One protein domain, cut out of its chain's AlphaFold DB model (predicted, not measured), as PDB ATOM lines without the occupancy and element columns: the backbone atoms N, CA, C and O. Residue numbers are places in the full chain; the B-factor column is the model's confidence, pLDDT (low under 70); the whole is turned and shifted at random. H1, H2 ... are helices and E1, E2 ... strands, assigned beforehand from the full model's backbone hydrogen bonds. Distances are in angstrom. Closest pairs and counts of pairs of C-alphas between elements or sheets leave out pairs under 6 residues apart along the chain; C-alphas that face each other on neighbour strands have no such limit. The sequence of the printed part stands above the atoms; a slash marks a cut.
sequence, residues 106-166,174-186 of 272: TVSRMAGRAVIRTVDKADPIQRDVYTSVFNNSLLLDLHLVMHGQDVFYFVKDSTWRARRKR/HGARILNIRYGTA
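AT A GLANCE: This is residues 106 to 166 and 174 to 186 of the 272 residues of a protein of Ixodes scapularis (UniProt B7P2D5). What does one see first? A strongly twisted sheet is folded into a V: the hairpin E1 and E2 makes one arm, E4, E5 and E6 make the other, and short E3 joins them where the arms meet. H1 packs on the E2 arm. What is the make-up? The printed part has 74 residues, with one named helix and six named strands; along the chain E1 and E2 come first, then H1, then E3 to E6; the class is mixed, helices and strands, and in the branched sheet the neighbour pairs E1 and E2, E2 and E3, E3 and E5, and E4 and E5 are antiparallel, while E5 and E6 are parallel. It is compact, with a radius of gyration of the C-alphas of 13.0 A and spans of 35 by 32 by 29 A.

HOW THE PARTS SIT: Which strand has three neighbours? E5, residues 149 to 156, has antiparallel E3, residues 137 to 139, and E4, residues 144 to 146, on one side and parallel E6, residues 178 to 183, on the other side. Within hydrogen-bond range are N 155 and O 138 at 2.8 A, N 149 and O 146 at 3.0 A, and N 154 and O 180 at 2.8 A. How does the sheet go on? E2, residues 113 to 118, is antiparallel to E3, with N 114 and O 137 2.8 A apart. E1, residues 106 to 110, forms an antiparallel hairpin with E2, with N 108 and O 115 2.9 A apart. Where is the helix? H1, residues 124 to 133, is on the sheet; its closest C-alpha pair with E2 is Ile 116 and Thr 131, 6.1 A. Every O i to N i+4 pair in it is within hydrogen-bond range.

IN THESE COORDINATES: Where are the anchors? E1 begins at C-alpha 106 (-28.809, 0.025, -3.165), and E6 ends at C-alpha 183 (-19.982, 3.591, -23.417). How long are the elements? E5 spans 22.6 A, E6 16.6 A, E2 16.3 A, H1 14.0 A and E1 12.6 A.

THE WHOLE: Is anything missing? Residues 167 to 173 are not printed, and C-alphas 166 and 174 are 19.5 A apart across the cut. Where is confidence low? Residue 147, residues 158 to 166 and residues 174 to 176 are under 70.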
ATOM      1  N   THR A 106     -27.483  -0.474  -2.800       88.62
ATOM      2  CA  THR A 106     -28.809   0.025  -3.165       88.62
ATOM      3  C   THR A 106     -28.730   0.739  -4.504       88.62
ATOM      4  O   THR A 106     -27.820   1.532  -4.748       88.62
ATOM      5  N   VAL A 107     -29.690   0.447  -5.378       86.50
ATOM      6  CA  VAL A 107     -29.794   1.038  -6.713       86.50
ATOM      7  C   VAL A 107     -31.106   1.797  -6.793       86.50
ATOM      8  O   VAL A 107     -32.157   1.286  -6.414       86.50
ATOM      9  N   SER A 108     -31.046   3.027  -7.284       89.06
ATOM     10  CA  SER A 108     -32.212   3.884  -7.483       89.06
ATOM     11  C   SER A 108     -32.192   4.481  -8.885       89.06
ATOM     12  O   SER A 108     -31.127   4.788  -9.414       89.06
ATOM     13  N   ARG A 109     -33.366   4.643  -9.503       88.75
ATOM     14  CA  ARG A 109     -33.521   5.348 -10.781       88.75
ATOM     15  C   ARG A 109     -34.006   6.762 -10.481       88.75
ATOM     16  O   ARG A 109     -35.146   6.939 -10.065       88.75
ATOM     17  N   MET A 110     -33.153   7.760 -10.687       87.81
ATOM     18  CA  MET A 110     -33.494   9.178 -10.533       87.81
ATOM     19  C   MET A 110     -33.267   9.892 -11.868       87.81
ATOM     20  O   MET A 110     -32.181   9.811 -12.433       87.81
ATOM     21  N   ALA A 111     -34.306  10.544 -12.405       85.19
ATOM     22  CA  ALA A 111     -34.265  11.241 -13.702       85.19
ATOM     23  C   ALA A 111     -33.709  10.383 -14.867       85.19
ATOM     24  O   ALA A 111     -32.943  10.853 -15.705       85.19
ATOM     25  N   GLY A 112     -34.052   9.088 -14.899       83.44
ATOM     26  CA  GLY A 112     -33.575   8.148 -15.924       83.44
ATOM     27  C   GLY A 112     -32.139   7.645 -15.732       83.44
ATOM     28  O   GLY A 112     -31.701   6.778 -16.489       83.44
ATOM     29  N   ARG A 113     -31.426   8.124 -14.707       87.44
ATOM     30  CA  ARG A 113     -30.070   7.693 -14.363       87.44
ATOM     31  C   ARG A 113     -30.072   6.761 -13.156       87.44
ATOM     32  O   ARG A 113     -30.858   6.929 -12.224       87.44
ATOM     33  N   ALA A 114     -29.191   5.770 -13.181       89.19
ATOM     34  CA  ALA A 114     -28.946   4.860 -12.079       89.19
ATOM     35  C   ALA A 114     -28.024   5.534 -11.059       89.19
ATOM     36  O   ALA A 114     -26.902   5.933 -11.377       89.19
ATOM     37  N   VAL A 115     -28.504   5.655  -9.828       90.31
ATOM     38  CA  VAL A 115     -27.749   6.169  -8.689       90.31
ATOM     39  C   VAL A 115     -27.578   5.050  -7.686       90.31
ATOM     40  O   VAL A 115     -28.557   4.463  -7.212       90.31
ATOM     41  N   ILE A 116     -26.318   4.766  -7.383       90.56
ATOM     42  CA  ILE A 116     -25.915   3.669  -6.514       90.56
ATOM     43  C   ILE A 116     -25.460   4.249  -5.189       90.56
ATOM     44  O   ILE A 116     -24.630   5.155  -5.156       90.56
ATOM     45  N   ARG A 117     -26.007   3.718  -4.095       90.62
ATOM     46  CA  ARG A 117     -25.544   4.010  -2.739       90.62
ATOM     47  C   ARG A 117     -25.140   2.713  -2.071       90.62
ATOM     48  O   ARG A 117     -25.853   1.714  -2.164       90.62
ATOM     49  N   THR A 118     -24.003   2.733  -1.401       90.50
ATOM     50  CA  THR A 118     -23.428   1.554  -0.763       90.50
ATOM     51  C   THR A 118     -23.325   1.772   0.738       90.50
ATOM     52  O   THR A 118     -23.207   2.898   1.214       90.50
ATOM     53  N   VAL A 119     -23.441   0.679   1.482       90.44
ATOM     54  CA  VAL A 119     -23.284   0.631   2.938       90.44
ATOM     55  C   VAL A 119     -21.931  -0.004   3.246       90.44
ATOM     56  O   VAL A 119     -21.497  -0.889   2.509       90.44
ATOM     57  N   ASP A 120     -21.279   0.377   4.343       85.62
ATOM     58  CA  ASP A 120     -19.928  -0.092   4.712       85.62
ATOM     59  C   ASP A 120     -19.814  -1.617   4.883       85.62
ATOM     60  O   ASP A 120     -18.757  -2.200   4.658       85.62
ATOM     61  N   LYS A 121     -20.933  -2.295   5.170       86.94
ATOM     62  CA  LYS A 121     -21.018  -3.764   5.260       86.94
ATOM     63  C   LYS A 121     -21.010  -4.495   3.909       86.94
ATOM     64  O   LYS A 121     -20.996  -5.723   3.897       86.94
ATOM     65  N   ALA A 122     -21.092  -3.777   2.788       84.12
ATOM     66  CA  ALA A 122     -21.003  -4.372   1.457       84.12
ATOM     67  C   ALA A 122     -19.575  -4.858   1.152       84.12
ATOM     68  O   ALA A 122     -18.601  -4.332   1.696       84.12
ATOM     69  N   ASP A 123     -19.463  -5.833   0.250       85.19
ATOM     70  CA  ASP A 123     -18.174  -6.291  -0.269       85.19
ATOM     71  C   ASP A 123     -17.424  -5.103  -0.907       85.19
ATOM     72  O   ASP A 123     -17.992  -4.440  -1.787       85.19
ATOM     73  N   PRO A 124     -16.185  -4.795  -0.473       86.44
ATOM     74  CA  PRO A 124     -15.418  -3.678  -1.016       86.44
ATOM     75  C   PRO A 124     -15.207  -3.783  -2.530       86.44
ATOM     76  O   PRO A 124     -15.296  -2.768  -3.218       86.44
ATOM     77  N   ILE A 125     -15.024  -4.992  -3.076       84.44
ATOM     78  CA  ILE A 125     -14.786  -5.179  -4.515       84.44
ATOM     79  C   ILE A 125     -16.043  -4.799  -5.302       84.44
ATOM     80  O   ILE A 125     -15.990  -4.009  -6.246       84.44
ATOM     81  N   GLN A 126     -17.199  -5.319  -4.886       83.25
ATOM     82  CA  GLN A 126     -18.467  -5.004  -5.538       83.25
ATOM     83  C   GLN A 126     -18.836  -3.529  -5.363       83.25
ATOM     84  O   GLN A 126     -19.291  -2.901  -6.318       83.25
ATOM     85  N   ARG A 127     -18.613  -2.950  -4.173       86.56
ATOM     86  CA  ARG A 127     -18.835  -1.521  -3.913       86.56
ATOM     87  C   ARG A 127     -18.104  -0.665  -4.940       86.56
ATOM     88  O   ARG A 127     -18.738   0.199  -5.550       86.56
ATOM     89  N   ASP A 128     -16.818  -0.916  -5.142       85.12
ATOM     90  CA  ASP A 128     -15.980  -0.105  -6.022       85.12
ATOM     91  C   ASP A 128     -16.373  -0.286  -7.489       85.12
ATOM     92  O   ASP A 128     -16.537   0.701  -8.212       85.12
ATOM     93  N   VAL A 129     -16.618  -1.527  -7.921       83.62
ATOM     94  CA  VAL A 129     -17.065  -1.826  -9.288       83.62
ATOM     95  C   VAL A 129     -18.405  -1.157  -9.572       83.62
ATOM     96  O   VAL A 129     -18.511  -0.386 -10.524       83.62
ATOM     97  N   TYR A 130     -19.426  -1.383  -8.745       85.50
ATOM     98  CA  TYR A 130     -20.764  -0.846  -8.987       85.50
ATOM     99  C   TYR A 130     -20.798   0.683  -8.900       85.50
ATOM    100  O   TYR A 130     -21.378   1.332  -9.773       85.50
ATOM    101  N   THR A 131     -20.116   1.274  -7.918       86.56
ATOM    102  CA  THR A 131     -20.058   2.736  -7.769       86.56
ATOM    103  C   THR A 131     -19.282   3.392  -8.914       86.56
ATOM    104  O   THR A 131     -19.686   4.440  -9.405       86.56
ATOM    105  N   SER A 132     -18.200   2.780  -9.395       83.44
ATOM    106  CA  SER A 132     -17.406   3.332 -10.501       83.44
ATOM    107  C   SER A 132     -18.095   3.159 -11.859       83.44
ATOM    108  O   SER A 132     -18.164   4.083 -12.678       83.44
ATOM    109  N   VAL A 133     -18.635   1.966 -12.111       83.19
ATOM    110  CA  VAL A 133     -19.122   1.553 -13.429       83.19
ATOM    111  C   VAL A 133     -20.553   2.024 -13.668       83.19
ATOM    112  O   VAL A 133     -20.802   2.730 -14.650       83.19
ATOM    113  N   PHE A 134     -21.470   1.704 -12.756       85.31
ATOM    114  CA  PHE A 134     -22.909   1.874 -12.963       85.31
ATOM    115  C   PHE A 134     -23.464   3.203 -12.445       85.31
ATOM    116  O   PHE A 134     -24.548   3.612 -12.870       85.31
ATOM    117  N   ASN A 135     -22.752   3.903 -11.561       88.00
ATOM    118  CA  ASN A 135     -23.222   5.195 -11.075       88.00
ATOM    119  C   ASN A 135     -23.320   6.211 -12.225       88.00
ATOM    120  O   ASN A 135     -22.435   6.302 -13.085       88.00
ATOM    121  N   ASN A 136     -24.410   6.976 -12.225       87.69
ATOM    122  CA  ASN A 136     -24.761   7.962 -13.244       87.69
ATOM    123  C   ASN A 136     -24.939   7.388 -14.669       87.69
ATOM    124  O   ASN A 136     -24.910   8.135 -15.651       87.69
ATOM    125  N   SER A 137     -25.120   6.070 -14.804       88.75
ATOM    126  CA  SER A 137     -25.444   5.439 -16.089       88.75
ATOM    127  C   SER A 137     -26.927   5.613 -16.433       88.75
ATOM    128  O   SER A 137     -27.777   5.677 -15.550       88.75
ATOM    129  N   LEU A 138     -27.252   5.719 -17.719       89.81
ATOM    130  CA  LEU A 138     -28.624   5.781 -18.220       89.81
ATOM    131  C   LEU A 138     -29.147   4.361 -18.431       89.81
ATOM    132  O   LEU A 138     -28.548   3.590 -19.179       89.81
ATOM    133  N   LEU A 139     -30.270   4.029 -17.798       87.62
ATOM    134  CA  LEU A 139     -30.951   2.755 -18.022       87.62
ATOM    135  C   LEU A 139     -31.777   2.839 -19.310       87.62
ATOM    136  O   LEU A 139     -32.595   3.750 -19.463       87.62
ATOM    137  N   LEU A 140     -31.594   1.877 -20.214       86.62
ATOM    138  CA  LEU A 140     -32.495   1.698 -21.346       86.62
ATOM    139  C   LEU A 140     -33.701   0.891 -20.871       86.62
ATOM    140  O   LEU A 140     -33.555  -0.227 -20.389       86.62
ATOM    141  N   ASP A 141     -34.888   1.469 -21.038       79.88
ATOM    142  CA  ASP A 141     -36.170   0.824 -20.738       79.88
ATOM    143  C   ASP A 141     -36.522  -0.192 -21.840       79.88
ATOM    144  O   ASP A 141     -37.386   0.033 -22.686       79.88
ATOM    145  N   LEU A 142     -35.719  -1.251 -21.928       81.25
ATOM    146  CA  LEU A 142     -35.859  -2.351 -22.876       81.25
ATOM    147  C   LEU A 142     -35.595  -3.649 -22.122       81.25
ATOM    148  O   LEU A 142     -34.469  -3.896 -21.689       81.25
ATOM    149  N   HIS A 143     -36.632  -4.467 -21.989       75.44
ATOM    150  CA  HIS A 143     -36.535  -5.789 -21.393       75.44
ATOM    151  C   HIS A 143     -36.448  -6.830 -22.511       75.44
ATOM    152  O   HIS A 143     -37.430  -7.075 -23.206       75.44
ATOM    153  N   LEU A 144     -35.261  -7.401 -22.718       78.88
ATOM    154  CA  LEU A 144     -35.035  -8.462 -23.701       78.88
ATOM    155  C   LEU A 144     -34.580  -9.720 -22.962       78.88
ATOM    156  O   LEU A 144     -33.658  -9.658 -22.144       78.88
ATOM    157  N   VAL A 145     -35.209 -10.851 -23.272       77.81
ATOM    158  CA  VAL A 145     -34.879 -12.151 -22.680       77.81
ATOM    159  C   VAL A 145     -34.009 -12.916 -23.669       77.81
ATOM    160  O   VAL A 145     -34.509 -13.539 -24.599       77.81
ATOM    161  N   MET A 146     -32.691 -12.878 -23.478       71.62
ATOM    162  CA  MET A 146     -31.768 -13.636 -24.327       71.62
ATOM    163  C   MET A 146     -31.462 -14.979 -23.669       71.62
ATOM    164  O   MET A 146     -30.995 -15.018 -22.535       71.62
ATOM    165  N   HIS A 147     -31.723 -16.084 -24.373       69.31
ATOM    166  CA  HIS A 147     -31.457 -17.450 -23.891       69.31
ATOM    167  C   HIS A 147     -32.094 -17.787 -22.524       69.31
ATOM    168  O   HIS A 147     -31.527 -18.543 -21.740       69.31
ATOM    169  N   GLY A 148     -33.272 -17.225 -22.225       70.69
ATOM    170  CA  GLY A 148     -33.967 -17.453 -20.951       70.69
ATOM    171  C   GLY A 148     -33.394 -16.669 -19.763       70.69
ATOM    172  O   GLY A 148     -33.753 -16.955 -18.624       70.69
ATOM    173  N   GLN A 149     -32.517 -15.694 -20.014       75.25
ATOM    174  CA  GLN A 149     -31.969 -14.792 -19.002       75.25
ATOM    175  C   GLN A 149     -32.420 -13.350 -19.254       75.25
ATOM    176  O   GLN A 149     -32.404 -12.871 -20.391       75.25
ATOM    177  N   ASP A 150     -32.780 -12.645 -18.179       77.12
ATOM    178  CA  ASP A 150     -33.118 -11.222 -18.247       77.12
ATOM    179  C   ASP A 150     -31.838 -10.402 -18.453       77.12
ATOM    180  O   ASP A 150     -30.913 -10.450 -17.629       77.12
ATOM    181  N   VAL A 151     -31.791  -9.630 -19.540       81.88
ATOM    182  CA  VAL A 151     -30.661  -8.752 -19.860       81.88
ATOM    183  C   VAL A 151     -31.072  -7.290 -19.722       81.88
ATOM    184  O   VAL A 151     -31.975  -6.819 -20.412       81.88
ATOM    185  N   PHE A 152     -30.349  -6.542 -18.888       84.81
ATOM    186  CA  PHE A 152     -30.542  -5.103 -18.709       84.81
ATOM    187  C   PHE A 152     -29.436  -4.314 -19.405       84.81
ATOM    188  O   PHE A 152     -28.249  -4.615 -19.251       84.81
ATOM    189  N   TYR A 153     -29.821  -3.267 -20.134       86.88
ATOM    190  CA  TYR A 153     -28.900  -2.447 -20.914       86.88
ATOM    191  C   TYR A 153     -28.738  -1.054 -20.313       86.88
ATOM    192  O   TYR A 153     -29.707  -0.336 -20.068       86.88
ATOM    193  N   PHE A 154     -27.489  -0.647 -20.136       89.06
ATOM    194  CA  PHE A 154     -27.101   0.661 -19.636       89.06
ATOM    195  C   PHE A 154     -26.209   1.363 -20.647       89.06
ATOM    196  O   PHE A 154     -25.407   0.748 -21.355       89.06
ATOM    197  N   VAL A 155     -26.320   2.682 -20.683       89.88
ATOM    198  CA  VAL A 155     -25.486   3.544 -21.509       89.88
ATOM    199  C   VAL A 155     -24.808   4.582 -20.632       89.88
ATOM    200  O   VAL A 155     -25.432   5.183 -19.760       89.88
ATOM    201  N   LYS A 156     -23.516   4.802 -20.859       87.75
ATOM    202  CA  LYS A 156     -22.748   5.838 -20.168       87.75
ATOM    203  C   LYS A 156     -22.108   6.777 -21.181       87.75
ATOM    204  O   LYS A 156     -21.442   6.339 -22.119       87.75
ATOM    205  N   ASP A 157     -22.305   8.073 -20.959       78.50
ATOM    206  CA  ASP A 157     -21.854   9.126 -21.873       78.50
ATOM    207  C   ASP A 157     -20.320   9.240 -21.899       78.50
ATOM    208  O   ASP A 157     -19.727   9.533 -22.935       78.50
ATOM    209  N   SER A 158     -19.650   8.946 -20.779       69.44
ATOM    210  CA  SER A 158     -18.194   9.010 -20.707       69.44
ATOM    211  C   SER A 158     -17.535   7.838 -21.435       69.44
ATOM    212  O   SER A 158     -17.821   6.664 -21.183       69.44
ATOM    213  N   THR A 159     -16.568   8.148 -22.300       62.72
ATOM    214  CA  THR A 159     -15.578   7.184 -22.794       62.72
ATOM    215  C   THR A 159     -14.614   6.853 -21.656       62.72
ATOM    216  O   THR A 159     -13.463   7.287 -21.631       62.72
ATOM    217  N   TRP A 160     -15.101   6.134 -20.648       56.03
ATOM    218  CA  TRP A 160     -14.246   5.469 -19.674       56.03
ATOM    219  C   TRP A 160     -13.141   4.697 -20.428       56.03
ATOM    220  O   TRP A 160     -13.390   3.912 -21.347       56.03
ATOM    221  N   ARG A 161     -11.878   4.938 -20.081       52.19
ATOM    222  CA  ARG A 161     -10.786   4.074 -20.529       52.19
ATOM    223  C   ARG A 161     -10.773   2.876 -19.604       52.19
ATOM    224  O   ARG A 161     -10.019   2.865 -18.638       52.19
ATOM    225  N   ALA A 162     -11.600   1.877 -19.863       45.00
ATOM    226  CA  ALA A 162     -11.371   0.604 -19.214       45.00
ATOM    227  C   ALA A 162     -11.015  -0.474 -20.206       45.00
ATOM    228  O   ALA A 162     -11.710  -0.785 -21.175       45.00
ATOM    229  N   ARG A 163      -9.895  -1.082 -19.853       42.03
ATOM    230  CA  ARG A 163      -9.518  -2.433 -20.203       42.03
ATOM    231  C   ARG A 163     -10.753  -3.315 -20.019       42.03
ATOM    232  O   ARG A 163     -11.289  -3.380 -18.916       42.03
ATOM    233  N   ARG A 164     -11.216  -3.957 -21.097       40.34
ATOM    234  CA  ARG A 164     -12.255  -4.995 -21.038       40.34
ATOM    235  C   ARG A 164     -11.792  -6.077 -20.063       40.34
ATOM    236  O   ARG A 164     -11.113  -7.015 -20.462       40.34
ATOM    237  N   LYS A 165     -12.145  -5.959 -18.791       37.72
ATOM    238  CA  LYS A 165     -12.237  -7.110 -17.907       37.72
ATOM    239  C   LYS A 165     -13.675  -7.586 -18.029       37.72
ATOM    240  O   LYS A 165     -14.573  -7.051 -17.396       37.72
ATOM    241  N   ARG A 166     -13.891  -8.548 -18.930       44.47
ATOM    242  CA  ARG A 166     -14.956  -9.522 -18.703       44.47
ATOM    243  C   ARG A 166     -14.491 -10.277 -17.470       44.47
ATOM    244  O   ARG A 166     -13.592 -11.102 -17.583       44.47
ATOM    245  N   HIS A 174     -27.820 -21.117 -11.465       48.62
ATOM    246  CA  HIS A 174     -29.098 -20.538 -11.071       48.62
ATOM    247  C   HIS A 174     -29.251 -19.107 -11.606       48.62
ATOM    248  O   HIS A 174     -28.953 -18.137 -10.916       48.62
ATOM    249  N   GLY A 175     -29.761 -18.989 -12.837       54.28
ATOM    250  CA  GLY A 175     -30.543 -17.833 -13.305       54.28
ATOM    251  C   GLY A 175     -29.927 -16.444 -13.096       54.28
ATOM    252  O   GLY A 175     -30.613 -15.545 -12.610       54.28
ATOM    253  N   ALA A 176     -28.653 -16.255 -13.444       58.91
ATOM    254  CA  ALA A 176     -28.008 -14.949 -13.355       58.91
ATOM    255  C   ALA A 176     -28.646 -13.947 -14.335       58.91
ATOM    256  O   ALA A 176     -28.720 -14.182 -15.541       58.91
ATOM    257  N   ARG A 177     -29.086 -12.800 -13.809       72.12
ATOM    258  CA  ARG A 177     -29.496 -11.643 -14.615       72.12
ATOM    259  C   ARG A 177     -28.253 -10.933 -15.141       72.12
ATOM    260  O   ARG A 177     -27.338 -10.647 -14.368       72.12
ATOM    261  N   ILE A 178     -28.224 -10.617 -16.432       78.00
ATOM    262  CA  ILE A 178     -27.051 -10.020 -17.082       78.00
ATOM    263  C   ILE A 178     -27.203  -8.499 -17.143       78.00
ATOM    264  O   ILE A 178     -28.232  -7.975 -17.568       78.00
ATOM    265  N   LEU A 179     -26.145  -7.777 -16.767       80.94
ATOM    266  CA  LEU A 179     -26.069  -6.321 -16.881       80.94
ATOM    267  C   LEU A 179     -25.046  -5.931 -17.955       80.94
ATOM    268  O   LEU A 179     -23.851  -6.179 -17.807       80.94
ATOM    269  N   ASN A 180     -25.503  -5.279 -19.021       84.50
ATOM    270  CA  ASN A 180     -24.663  -4.833 -20.129       84.50
ATOM    271  C   ASN A 180     -24.535  -3.313 -20.131       84.50
ATOM    272  O   ASN A 180     -25.542  -2.614 -20.184       84.50
ATOM    273  N   ILE A 181     -23.305  -2.786 -20.147       84.62
ATOM    274  CA  ILE A 181     -23.064  -1.340 -20.269       84.62
ATOM    275  C   ILE A 181     -22.302  -1.024 -21.550       84.62
ATOM    276  O   ILE A 181     -21.207  -1.547 -21.782       84.62
ATOM    277  N   ARG A 182     -22.850  -0.114 -22.359       87.00
ATOM    278  CA  ARG A 182     -22.160   0.478 -23.506       87.00
ATOM    279  C   ARG A 182     -21.753   1.917 -23.213       87.00
ATOM    280  O   ARG A 182     -22.480   2.673 -22.579       87.00
ATOM    281  N   TYR A 183     -20.585   2.298 -23.707       85.88
ATOM    282  CA  TYR A 183     -19.982   3.591 -23.417       85.88
ATOM    283  C   TYR A 183     -19.769   4.408 -24.683       85.88
ATOM    284  O   TYR A 183     -19.498   3.841 -25.744       85.88
ATOM    285  N   GLY A 184     -19.862   5.732 -24.552       83.31
ATOM    286  CA  GLY A 184     -19.602   6.671 -25.646       83.31
ATOM    287  C   GLY A 184     -20.645   6.620 -26.766       83.31
ATOM    288  O   GLY A 184     -20.334   6.898 -27.921       83.31
ATOM    289  N   THR A 185     -21.879   6.224 -26.455       85.00
ATOM    290  CA  THR A 185     -22.993   6.195 -27.414       85.00
ATOM    291  C   THR A 185     -24.218   6.867 -26.825       85.00
ATOM    292  O   THR A 185     -24.458   6.729 -25.635       85.00
ATOM    293  N   ALA A 186     -25.030   7.524 -27.652       87.44
ATOM    294  CA  ALA A 186     -26.316   8.053 -27.207       87.44
ATOM    295  C   ALA A 186     -27.313   6.908 -26.910       87.44
ATOM    296  O   ALA A 186     -27.323   5.912 -27.647       87.44
TER     297      ALA A 186